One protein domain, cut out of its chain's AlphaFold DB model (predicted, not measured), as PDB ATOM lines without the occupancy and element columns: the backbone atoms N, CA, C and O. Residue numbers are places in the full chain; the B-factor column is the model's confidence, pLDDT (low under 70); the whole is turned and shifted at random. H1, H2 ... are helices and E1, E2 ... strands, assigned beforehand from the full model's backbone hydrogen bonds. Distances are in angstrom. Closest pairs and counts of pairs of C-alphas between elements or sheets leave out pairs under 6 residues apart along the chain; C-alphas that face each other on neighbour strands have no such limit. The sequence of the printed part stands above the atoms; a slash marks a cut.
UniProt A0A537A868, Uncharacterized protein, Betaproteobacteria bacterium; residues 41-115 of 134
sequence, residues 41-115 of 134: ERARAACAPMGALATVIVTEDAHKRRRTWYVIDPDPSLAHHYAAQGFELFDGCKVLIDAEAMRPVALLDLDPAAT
ATOM      1  N   GLU A  41     134.983 177.396 157.572       80.69
ATOM      2  CA  GLU A  41     134.008 177.598 158.641       80.69
ATOM      3  C   GLU A  41     132.759 176.761 158.387       80.69
ATOM      4  O   GLU A  41     132.302 176.051 159.283       80.69
ATOM      5  N   ARG A  42     132.265 176.739 157.145       81.94
ATOM      6  CA  ARG A  42     131.155 175.867 156.747       81.94
ATOM      7  C   ARG A  42     131.500 174.388 156.903       81.94
ATOM      8  O   ARG A  42     130.685 173.632 157.424       81.94
ATOM      9  N   ALA A  43     132.695 173.973 156.486       83.38
ATOM     10  CA  ALA A  43     133.168 172.601 156.661       83.38
ATOM     11  C   ALA A  43     133.279 172.239 158.149       83.38
ATOM     12  O   ALA A  43     132.845 171.165 158.559       83.38
ATOM     13  N   ARG A  44     133.784 173.159 158.982       83.56
ATOM     14  CA  ARG A  44     133.849 172.981 160.437       83.56
ATOM     15  C   ARG A  44     132.453 172.845 161.042       83.56
ATOM     16  O   ARG A  44     132.243 171.933 161.830       83.56
ATOM     17  N   ALA A  45     131.508 173.700 160.663       84.88
ATOM     18  CA  ALA A  45     130.130 173.629 161.146       84.88
ATOM     19  C   ALA A  45     129.438 172.321 160.725       84.88
ATOM     20  O   ALA A  45     128.732 171.717 161.526       84.88
ATOM     21  N   ALA A  46     129.680 171.855 159.497       83.44
ATOM     22  CA  ALA A  46     129.138 170.596 158.991       83.44
ATOM     23  C   ALA A  46     129.746 169.363 159.685       83.44
ATOM     24  O   ALA A  46     129.050 168.370 159.883       83.44
ATOM     25  N   CYS A  47     131.026 169.429 160.062       83.75
ATOM     26  CA  CYS A  47     131.738 168.332 160.722       83.75
ATOM     27  C   CYS A  47     131.605 168.332 162.250       83.75
ATOM     28  O   CYS A  47     131.815 167.288 162.855       83.75
ATOM     29  N   ALA A  48     131.206 169.451 162.865       83.12
ATOM     30  CA  ALA A  48     131.022 169.594 164.310       83.12
ATOM     31  C   ALA A  48     130.258 168.445 165.008       83.12
ATOM     32  O   ALA A  48     130.686 168.059 166.093       83.12
ATOM     33  N   PRO A  49     129.175 167.861 164.444       82.62
ATOM     34  CA  PRO A  49     128.487 166.739 165.087       82.62
ATOM     35  C   PRO A  49     129.246 165.407 165.014       82.62
ATOM     36  O   PRO A  49     128.810 164.449 165.633       82.62
ATOM     37  N   MET A  50     130.318 165.316 164.228       81.56
ATOM     38  CA  MET A  50     131.098 164.094 163.995       81.56
ATOM     39  C   MET A  50     132.499 164.175 164.618       81.56
ATOM     40  O   MET A  50     133.079 163.144 164.968       81.56
ATOM     41  N   GLY A  51     133.033 165.387 164.768       84.94
ATOM     42  CA  GLY A  51     134.343 165.636 165.350       84.94
ATOM     43  C   GLY A  51     134.907 167.007 164.979       84.94
ATOM     44  O   GLY A  51     134.209 167.889 164.467       84.94
ATOM     45  N   ALA A  52     136.199 167.203 165.226       87.19
ATOM     46  CA  ALA A  52     136.888 168.439 164.880       87.19
ATOM     47  C   ALA A  52     137.482 168.351 163.468       87.19
ATOM     48  O   ALA A  52     138.196 167.415 163.134       87.19
ATOM     49  N   LEU A  53     137.214 169.347 162.620       86.88
ATOM     50  CA  LEU A  53     137.800 169.396 161.279       86.88
ATOM     51  C   LEU A  53     139.318 169.619 161.354       86.88
ATOM     52  O   LEU A  53     139.759 170.704 161.750       86.88
ATOM     53  N   ALA A  54     140.092 168.639 160.887       86.19
ATOM     54  CA  ALA A  54     141.543 168.721 160.781       86.19
ATOM     55  C   ALA A  54     141.951 169.397 159.463       86.19
ATOM     56  O   ALA A  54     142.578 170.461 159.461       86.19
ATOM     57  N   THR A  55     141.539 168.820 158.330       83.38
ATOM     58  CA  THR A  55     141.870 169.341 156.997       83.38
ATOM     59  C   THR A  55     140.770 169.077 155.971       83.38
ATOM     60  O   THR A  55     139.891 168.240 156.164       83.38
ATOM     61  N   VAL A  56     140.816 169.820 154.869       86.88
ATOM     62  CA  VAL A  56     139.918 169.666 153.726       86.88
ATOM     63  C   VAL A  56     140.764 169.326 152.513       86.88
ATOM     64  O   VAL A  56     141.684 170.066 152.166       86.88
ATOM     65  N   ILE A  57     140.436 168.222 151.856       85.69
ATOM     66  CA  ILE A  57     141.122 167.750 150.659       85.69
ATOM     67  C   ILE A  57     140.167 167.929 149.486       85.69
ATOM     68  O   ILE A  57     139.028 167.477 149.530       85.69
ATOM     69  N   VAL A  58     140.626 168.574 148.418       85.06
ATOM     70  CA  VAL A  58     139.866 168.672 147.169       85.06
ATOM     71  C   VAL A  58     140.617 167.886 146.111       85.06
ATOM     72  O   VAL A  58     141.740 168.233 145.753       85.06
ATOM     73  N   THR A  59     140.003 166.818 145.620       82.69
ATOM     74  CA  THR A  59     140.539 166.002 144.529       82.69
ATOM     75  C   THR A  59     139.766 166.297 143.255       82.69
ATOM     76  O   THR A  59     138.544 166.426 143.294       82.69
ATOM     77  N   GLU A  60     140.445 166.357 142.117       85.12
ATOM     78  CA  GLU A  60     139.795 166.418 140.810       85.12
ATOM     79  C   GLU A  60     139.961 165.060 140.113       85.12
ATOM     80  O   GLU A  60     141.075 164.564 139.967       85.12
ATOM     81  N   ASP A  61     138.846 164.430 139.749       79.56
ATOM     82  CA  ASP A  61     138.813 163.153 139.028       79.56
ATOM     83  C   ASP A  61     139.300 163.338 137.572       79.56
ATOM     84  O   ASP A  61     139.264 164.447 137.030       79.56
ATOM     85  N   ALA A  62     139.668 162.253 136.885       79.69
ATOM     86  CA  ALA A  62     140.000 162.217 135.457       79.69
ATOM     87  C   ALA A  62     138.906 162.841 134.567       79.69
ATOM     88  O   ALA A  62     139.181 163.363 133.486       79.69
ATOM     89  N   HIS A  63     137.660 162.855 135.045       81.56
ATOM     90  CA  HIS A  63     136.527 163.523 134.402       81.56
ATOM     91  C   HIS A  63     136.381 165.020 134.738       81.56
ATOM     92  O   HIS A  63     135.319 165.595 134.489       81.56
ATOM     93  N   LYS A  64     137.403 165.662 135.323       78.94
ATOM     94  CA  LYS A  64     137.366 167.049 135.832       78.94
ATOM     95  C   LYS A  64     136.262 167.299 136.863       78.94
ATOM     96  O   LYS A  64     135.762 168.415 137.013       78.94
ATOM     97  N   ARG A  65     135.841 166.245 137.566       79.44
ATOM     98  CA  ARG A  65     134.864 166.352 138.652       79.44
ATOM     99  C   ARG A  65     135.612 166.618 139.943       79.44
ATOM    100  O   ARG A  65     136.434 165.809 140.357       79.44
ATOM    101  N   ARG A  66     135.327 167.755 140.569       80.25
ATOM    102  CA  ARG A  66     135.892 168.104 141.872       80.25
ATOM    103  C   ARG A  66     135.106 167.386 142.957       80.25
ATOM    104  O   ARG A  66     133.899 167.576 143.044       80.25
ATOM    105  N   ARG A  67     135.798 166.597 143.772       84.38
ATOM    106  CA  ARG A  67     135.286 165.997 145.003       84.38
ATOM    107  C   ARG A  67     135.988 166.613 146.194       84.38
ATOM    108  O   ARG A  67     137.205 166.798 146.176       84.38
ATOM    109  N   THR A  68     135.206 166.916 147.217       88.75
ATOM    110  CA  THR A  68     135.702 167.465 148.475       88.75
ATOM    111  C   THR A  68     135.616 166.384 149.539       88.75
ATOM    112  O   THR A  68     134.596 165.711 149.673       88.75
ATOM    113  N   TRP A  69     136.680 166.249 150.313       88.88
ATOM    114  CA  TRP A  69     136.797 165.318 151.419       88.88
ATOM    115  C   TRP A  69     137.171 166.089 152.677       88.88
ATOM    116  O   TRP A  69     138.006 166.997 152.640       88.88
ATOM    117  N   TYR A  70     136.571 165.724 153.797       89.06
ATOM    118  CA  TYR A  70     136.885 166.276 155.103       89.06
ATOM    119  C   TYR A  70     137.644 165.239 155.906       89.06
ATOM    120  O   TYR A  70     137.178 164.122 156.090       89.06
ATOM    121  N   VAL A  71     138.816 165.613 156.391       89.38
ATOM    122  CA  VAL A  71     139.540 164.823 157.378       89.38
ATOM    123  C   VAL A  71     139.207 165.412 158.731       89.38
ATOM    124  O   VAL A  71     139.450 166.600 158.971       89.38
ATOM    125  N   ILE A  72     138.645 164.592 159.605       90.38
ATOM    126  CA  ILE A  72     138.254 165.003 160.945       90.38
ATOM    127  C   ILE A  72     138.999 164.190 162.002       90.38
ATOM    128  O   ILE A  72     139.320 163.018 161.802       90.38
ATOM    129  N   ASP A  73     139.239 164.828 163.135       89.62
ATOM    130  CA  ASP A  73     139.500 164.182 164.411       89.62
ATOM    131  C   ASP A  73     138.161 163.698 164.979       89.62
ATOM    132  O   ASP A  73     137.332 164.543 165.339       89.62
ATOM    133  N   PRO A  74     137.896 162.380 165.010       87.19
ATOM    134  CA  PRO A  74     136.625 161.868 165.496       87.19
ATOM    135  C   PRO A  74     136.469 162.122 166.996       87.19
ATOM    136  O   PRO A  74     137.420 161.985 167.765       87.19
ATOM    137  N   ASP A  75     135.248 162.446 167.422       86.75
ATOM    138  CA  ASP A  75     134.932 162.489 168.850       86.75
ATOM    139  C   ASP A  75     134.826 161.049 169.397       86.75
ATOM    140  O   ASP A  75     133.988 160.276 168.909       86.75
ATOM    141  N   PRO A  76     135.624 160.660 170.411       83.56
ATOM    142  CA  PRO A  76     135.561 159.321 171.000       83.56
ATOM    143  C   PRO A  76     134.191 159.006 171.619       83.56
ATOM    144  O   PRO A  76     133.797 157.842 171.685       83.56
ATOM    145  N   SER A  77     133.415 160.023 172.004       86.94
ATOM    146  CA  SER A  77     132.046 159.872 172.514       86.94
ATOM    147  C   SER A  77     131.100 159.264 171.472       86.94
ATOM    148  O   SER A  77     130.090 158.655 171.822       86.94
ATOM    149  N   LEU A  78     131.430 159.399 170.183       84.81
ATOM    150  CA  LEU A  78     130.656 158.884 169.055       84.81
ATOM    151  C   LEU A  78     131.187 157.552 168.518       84.81
ATOM    152  O   LEU A  78     130.683 157.074 167.502       84.81
ATOM    153  N   ALA A  79     132.150 156.913 169.187       85.12
ATOM    154  CA  ALA A  79     132.741 155.650 168.738       85.12
ATOM    155  C   ALA A  79     131.691 154.577 168.402       85.12
ATOM    156  O   ALA A  79     131.819 153.881 167.399       85.12
ATOM    157  N   HIS A  80     130.597 154.498 169.169       86.31
ATOM    158  CA  HIS A  80     129.504 153.566 168.886       86.31
ATOM    159  C   HIS A  80     128.792 153.847 167.545       86.31
ATOM    160  O   HIS A  80     128.423 152.915 166.834       86.31
ATOM    161  N   HIS A  81     128.635 155.119 167.160       86.12
ATOM    162  CA  HIS A  81     128.024 155.510 165.885       86.12
ATOM    163  C   HIS A  81     128.910 155.182 164.680       86.12
ATOM    164  O   HIS A  81     128.388 154.849 163.612       86.12
ATOM    165  N   TYR A  82     130.230 155.268 164.845       85.50
ATOM    166  CA  TYR A  82     131.190 154.840 163.830       85.50
ATOM    167  C   TYR A  82     131.244 153.313 163.732       85.50
ATOM    168  O   TYR A  82     131.156 152.775 162.629       85.50
ATOM    169  N   ALA A  83     131.244 152.608 164.867       86.50
ATOM    170  CA  ALA A  83     131.221 151.147 164.903       86.50
ATOM    171  C   ALA A  83     129.954 150.572 164.248       86.50
ATOM    172  O   ALA A  83     130.030 149.604 163.495       86.50
ATOM    173  N   ALA A  84     128.794 151.216 164.433       87.06
ATOM    174  CA  ALA A  84     127.551 150.853 163.745       87.06
ATOM    175  C   ALA A  84     127.636 150.990 162.211       87.06
ATOM    176  O   ALA A  84     126.873 150.352 161.488       87.06
ATOM    177  N   GLN A  85     128.563 151.810 161.711       84.19
ATOM    178  CA  GLN A  85     128.863 151.983 160.287       84.19
ATOM    179  C   GLN A  85     130.040 151.109 159.817       84.19
ATOM    180  O   GLN A  85     130.421 151.187 158.653       84.19
ATOM    181  N   GLY A  86     130.594 150.267 160.697       85.75
ATOM    182  CA  GLY A  86     131.734 149.397 160.408       85.75
ATOM    183  C   GLY A  86     133.102 150.065 160.572       85.75
ATOM    184  O   GLY A  86     134.096 149.514 160.111       85.75
ATOM    185  N   PHE A  87     133.167 151.236 161.210       85.81
ATOM    186  CA  PHE A  87     134.411 151.958 161.472       85.81
ATOM    187  C   PHE A  87     134.764 151.886 162.961       85.81
ATOM    188  O   PHE A  87     134.157 152.564 163.789       85.81
ATOM    189  N   GLU A  88     135.755 151.072 163.315       87.00
ATOM    190  CA  GLU A  88     136.275 150.994 164.684       87.00
ATOM    191  C   GLU A  88     137.328 152.082 164.912       87.00
ATOM    192  O   GLU A  88     138.398 152.067 164.306       87.00
ATOM    193  N   LEU A  89     137.015 153.054 165.772       85.69
ATOM    194  CA  LEU A  89     137.957 154.117 166.114       85.69
ATOM    195  C   LEU A  89     139.083 153.576 167.002       85.69
ATOM    196  O   LEU A  89     138.827 152.884 167.986       85.69
ATOM    197  N   PHE A  90     140.314 153.964 166.688       84.12
ATOM    198  CA  PHE A  90     141.503 153.728 167.505       84.12
ATOM    199  C   PHE A  90     142.149 155.062 167.895       84.12
ATOM    200  O   PHE A  90     141.844 156.108 167.315       84.12
ATOM    201  N   ASP A  91     143.009 155.045 168.912       80.88
ATOM    202  CA  ASP A  91     143.668 156.264 169.386       80.88
ATOM    203  C   ASP A  91     144.520 156.892 168.267       80.88
ATOM    204  O   ASP A  91     145.166 156.187 167.493       80.88
ATOM    205  N   GLY A  92     144.465 158.216 168.129       81.06
ATOM    206  CA  GLY A  92     145.170 158.957 167.080       81.06
ATOM    207  C   GLY A  92     144.556 158.903 165.674       81.06
ATOM    208  O   GLY A  92     144.952 159.715 164.828       81.06
ATOM    209  N   CYS A  93     143.562 158.042 165.413       85.00
ATOM    210  CA  CYS A  93     142.972 157.908 164.080       85.00
ATOM    211  C   CYS A  93     142.321 159.209 163.583       85.00
ATOM    212  O   CYS A  93     141.846 160.046 164.357       85.00
ATOM    213  N   LYS A  94     142.282 159.385 162.263       89.38
ATOM    214  CA  LYS A  94     141.467 160.418 161.612       89.38
ATOM    215  C   LYS A  94     140.414 159.749 160.751       89.38
ATOM    216  O   LYS A  94     140.644 158.686 160.186       89.38
ATOM    217  N   VAL A  95     139.261 160.383 160.605       89.38
ATOM    218  CA  VAL A  95     138.190 159.874 159.743       89.38
ATOM    219  C   VAL A  95     138.133 160.720 158.485       89.38
ATOM    220  O   VAL A  95     138.062 161.948 158.554       89.38
ATOM    221  N   LEU A  96     138.153 160.059 157.332       89.69
ATOM    222  CA  LEU A  96     137.883 160.679 156.046       89.69
ATOM    223  C   LEU A  96     136.379 160.639 155.778       89.69
ATOM    224  O   LEU A  96     135.768 159.571 155.757       89.69
ATOM    225  N   ILE A  97     135.800 161.803 155.529       89.50
ATOM    226  CA  ILE A  97     134.379 162.006 155.272       89.50
ATOM    227  C   ILE A  97     134.209 162.571 153.869       89.50
ATOM    228  O   ILE A  97     134.867 163.539 153.488       89.50
ATOM    229  N   ASP A  98     133.301 161.986 153.098       88.25
ATOM    230  CA  ASP A  98     132.873 162.554 151.821       88.25
ATOM    231  C   ASP A  98     131.987 163.781 152.082       88.25
ATOM    232  O   ASP A  98     130.988 163.687 152.797       88.25
ATOM    233  N   ALA A  99     132.345 164.938 151.523       84.50
ATOM    234  CA  ALA A  99     131.616 166.184 151.751       84.50
ATOM    235  C   ALA A  99     130.234 166.236 151.076       84.50
ATOM    236  O   ALA A  99     129.391 167.029 151.494       84.50
ATOM    237  N   GLU A 100     130.005 165.449 150.024       82.25
ATOM    238  CA  GLU A 100     128.715 165.370 149.334       82.25
ATOM    239  C   GLU A 100     127.760 164.443 150.084       82.25
ATOM    240  O   GLU A 100     126.608 164.801 150.329       82.25
ATOM    241  N   ALA A 101     128.239 163.258 150.469       84.38
ATOM    242  CA  ALA A 101     127.424 162.268 151.168       84.38
ATOM    243  C   ALA A 101     127.336 162.513 152.681       84.38
ATOM    244  O   ALA A 101     126.443 161.959 153.324       84.38
ATOM    245  N   MET A 102     128.251 163.312 153.246       84.19
ATOM    246  CA  MET A 102     128.440 163.502 154.691       84.19
ATOM    247  C   MET A 102     128.524 162.164 155.432       84.19
ATOM    248  O   MET A 102     127.887 161.956 156.463       84.19
ATOM    249  N   ARG A 103     129.291 161.230 154.862       84.06
ATOM    250  CA  ARG A 103     129.478 159.876 155.392       84.06
ATOM    251  C   ARG A 103     130.959 159.557 155.554       84.06
ATOM    252  O   ARG A 103     131.745 159.953 154.688       84.06
ATOM    253  N   PRO A 104     131.335 158.837 156.622       85.38
ATOM    254  CA  PRO A 104     132.677 158.297 156.747       85.38
ATOM    255  C   PRO A 104     132.934 157.304 155.611       85.38
ATOM    256  O   PRO A 104     132.096 156.459 155.295       85.38
ATOM    257  N   VAL A 105     134.086 157.455 154.970       87.56
ATOM    258  CA  VAL A 105     134.530 156.631 153.839       87.56
ATOM    259  C   VAL A 105     135.709 155.762 154.235       87.56
ATOM    260  O   VAL A 105     135.785 154.611 153.816       87.56
ATOM    261  N   ALA A 106     136.622 156.300 155.041       86.75
ATOM    262  CA  ALA A 106     137.808 155.582 155.471       86.75
ATOM    263  C   ALA A 106     138.290 156.065 156.838       86.75
ATOM    264  O   ALA A 106     138.107 157.229 157.205       86.75
ATOM    265  N   LEU A 107     138.959 155.165 157.553       88.81
ATOM    266  CA  LEU A 107     139.807 155.508 158.685       88.81
ATOM    267  C   LEU A 107     141.229 155.704 158.173       88.81
ATOM    268  O   LEU A 107     141.733 154.912 157.378       88.81
ATOM    269  N   LEU A 108     141.848 156.785 158.612       85.00
ATOM    270  CA  LEU A 108     143.222 157.135 158.321       85.00
ATOM    271  C   LEU A 108     144.033 156.879 159.583       85.00
ATOM    272  O   LEU A 108     143.807 157.514 160.618       85.00
ATOM    273  N   ASP A 109     144.975 155.955 159.467       81.44
ATOM    274  CA  ASP A 109     146.062 155.842 160.419       81.44
ATOM    275  C   ASP A 109     147.133 156.859 160.025       81.44
ATOM    276  O   ASP A 109     147.812 156.725 159.006       81.44
ATOM    277  N   LEU A 110     147.185 157.947 160.781       68.12
ATOM    278  CA  LEU A 110     148.194 158.984 160.640       68.12
ATOM    279  C   LEU A 110     149.083 158.894 161.871       68.12
ATOM    280  O   LEU A 110     149.091 159.806 162.694       68.12
ATOM    281  N   ASP A 111     149.777 157.765 162.015       62.59
ATOM    282  CA  ASP A 111     150.811 157.610 163.027       62.59
ATOM    283  C   ASP A 111     151.844 158.741 162.836       62.59
ATOM    284  O   ASP A 111     152.523 158.796 161.802       62.59
ATOM    285  N   PRO A 112     151.980 159.682 163.788       54.53
ATOM    286  CA  PRO A 112     152.985 160.732 163.689       54.53
ATOM    287  C   PRO A 112     154.411 160.163 163.758       54.53
ATOM    288  O   PRO A 112     155.350 160.860 163.380       54.53
ATOM    289  N   ALA A 113     154.610 158.916 164.197       53.19
ATOM    290  CA  ALA A 113     155.888 158.210 164.122       53.19
ATOM    291  C   ALA A 113     156.138 157.553 162.753       53.19
ATOM    292  O   ALA A 113     157.288 157.264 162.433       53.19
ATOM    293  N   ALA A 114     155.104 157.390 161.915       52.62
ATOM    294  CA  ALA A 114     155.237 157.046 160.496       52.62
ATOM    295  C   ALA A 114     155.524 158.278 159.615       52.62
ATOM    296  O   ALA A 114     155.505 158.200 158.383       52.62
ATOM    297  N   THR A 115     155.853 159.418 160.239       46.84
ATOM    298  CA  THR A 115     156.761 160.387 159.623       46.84
ATOM    299  C   THR A 115     157.946 159.594 159.086       46.84
ATOM    300  O   THR A 115     158.476 158.755 159.815       46.84
TER     301      THR A 115
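AT A GLANCE: This is residues 41 to 115 of the 134 residues of an uncharacterized protein of Betaproteobacteria bacterium (UniProt A0A537A868). A long hairpin, E1 E2, and a shorter one, E3 E4, make one strongly twisted antiparallel sheet; H1 lies across it, H2 only grazes it. The printed part has 75 residues, with elements H1 E1 E2 H2 E3 E4, class mixed. It is compact, radius of gyration of the C-alphas 12.7 A, spans 36 by 29 by 25 A.

HOW THE PARTS SIT: E1, residues 51 to 60, and E2, 66 to 74, have N 57 and O 69 within hydrogen-bond range, 2.8 A. E3, 94 to 98, has N 97 and O 70 of E2 at 2.8 A. E4, 103 to 108, has O 106 and N 96 of E3 at 2.8 A. H1, 41 to 47, runs across the strands; C-alphas 44 and 53 are its closest to E1, 5.4 A. In H1 every O i to N i+4 pair is within range; in H2, 76 to 83, 2 of 4.

IN THESE COORDINATES: E1 measures 25.2 A between end C-alphas; C-alpha 41 is at (134.008, 177.598, 158.641), C-alpha 108 at (143.222, 157.135, 158.321).

THE WHOLE: The printed part has no cut; residues 110 to 115 have pLDDT under 70.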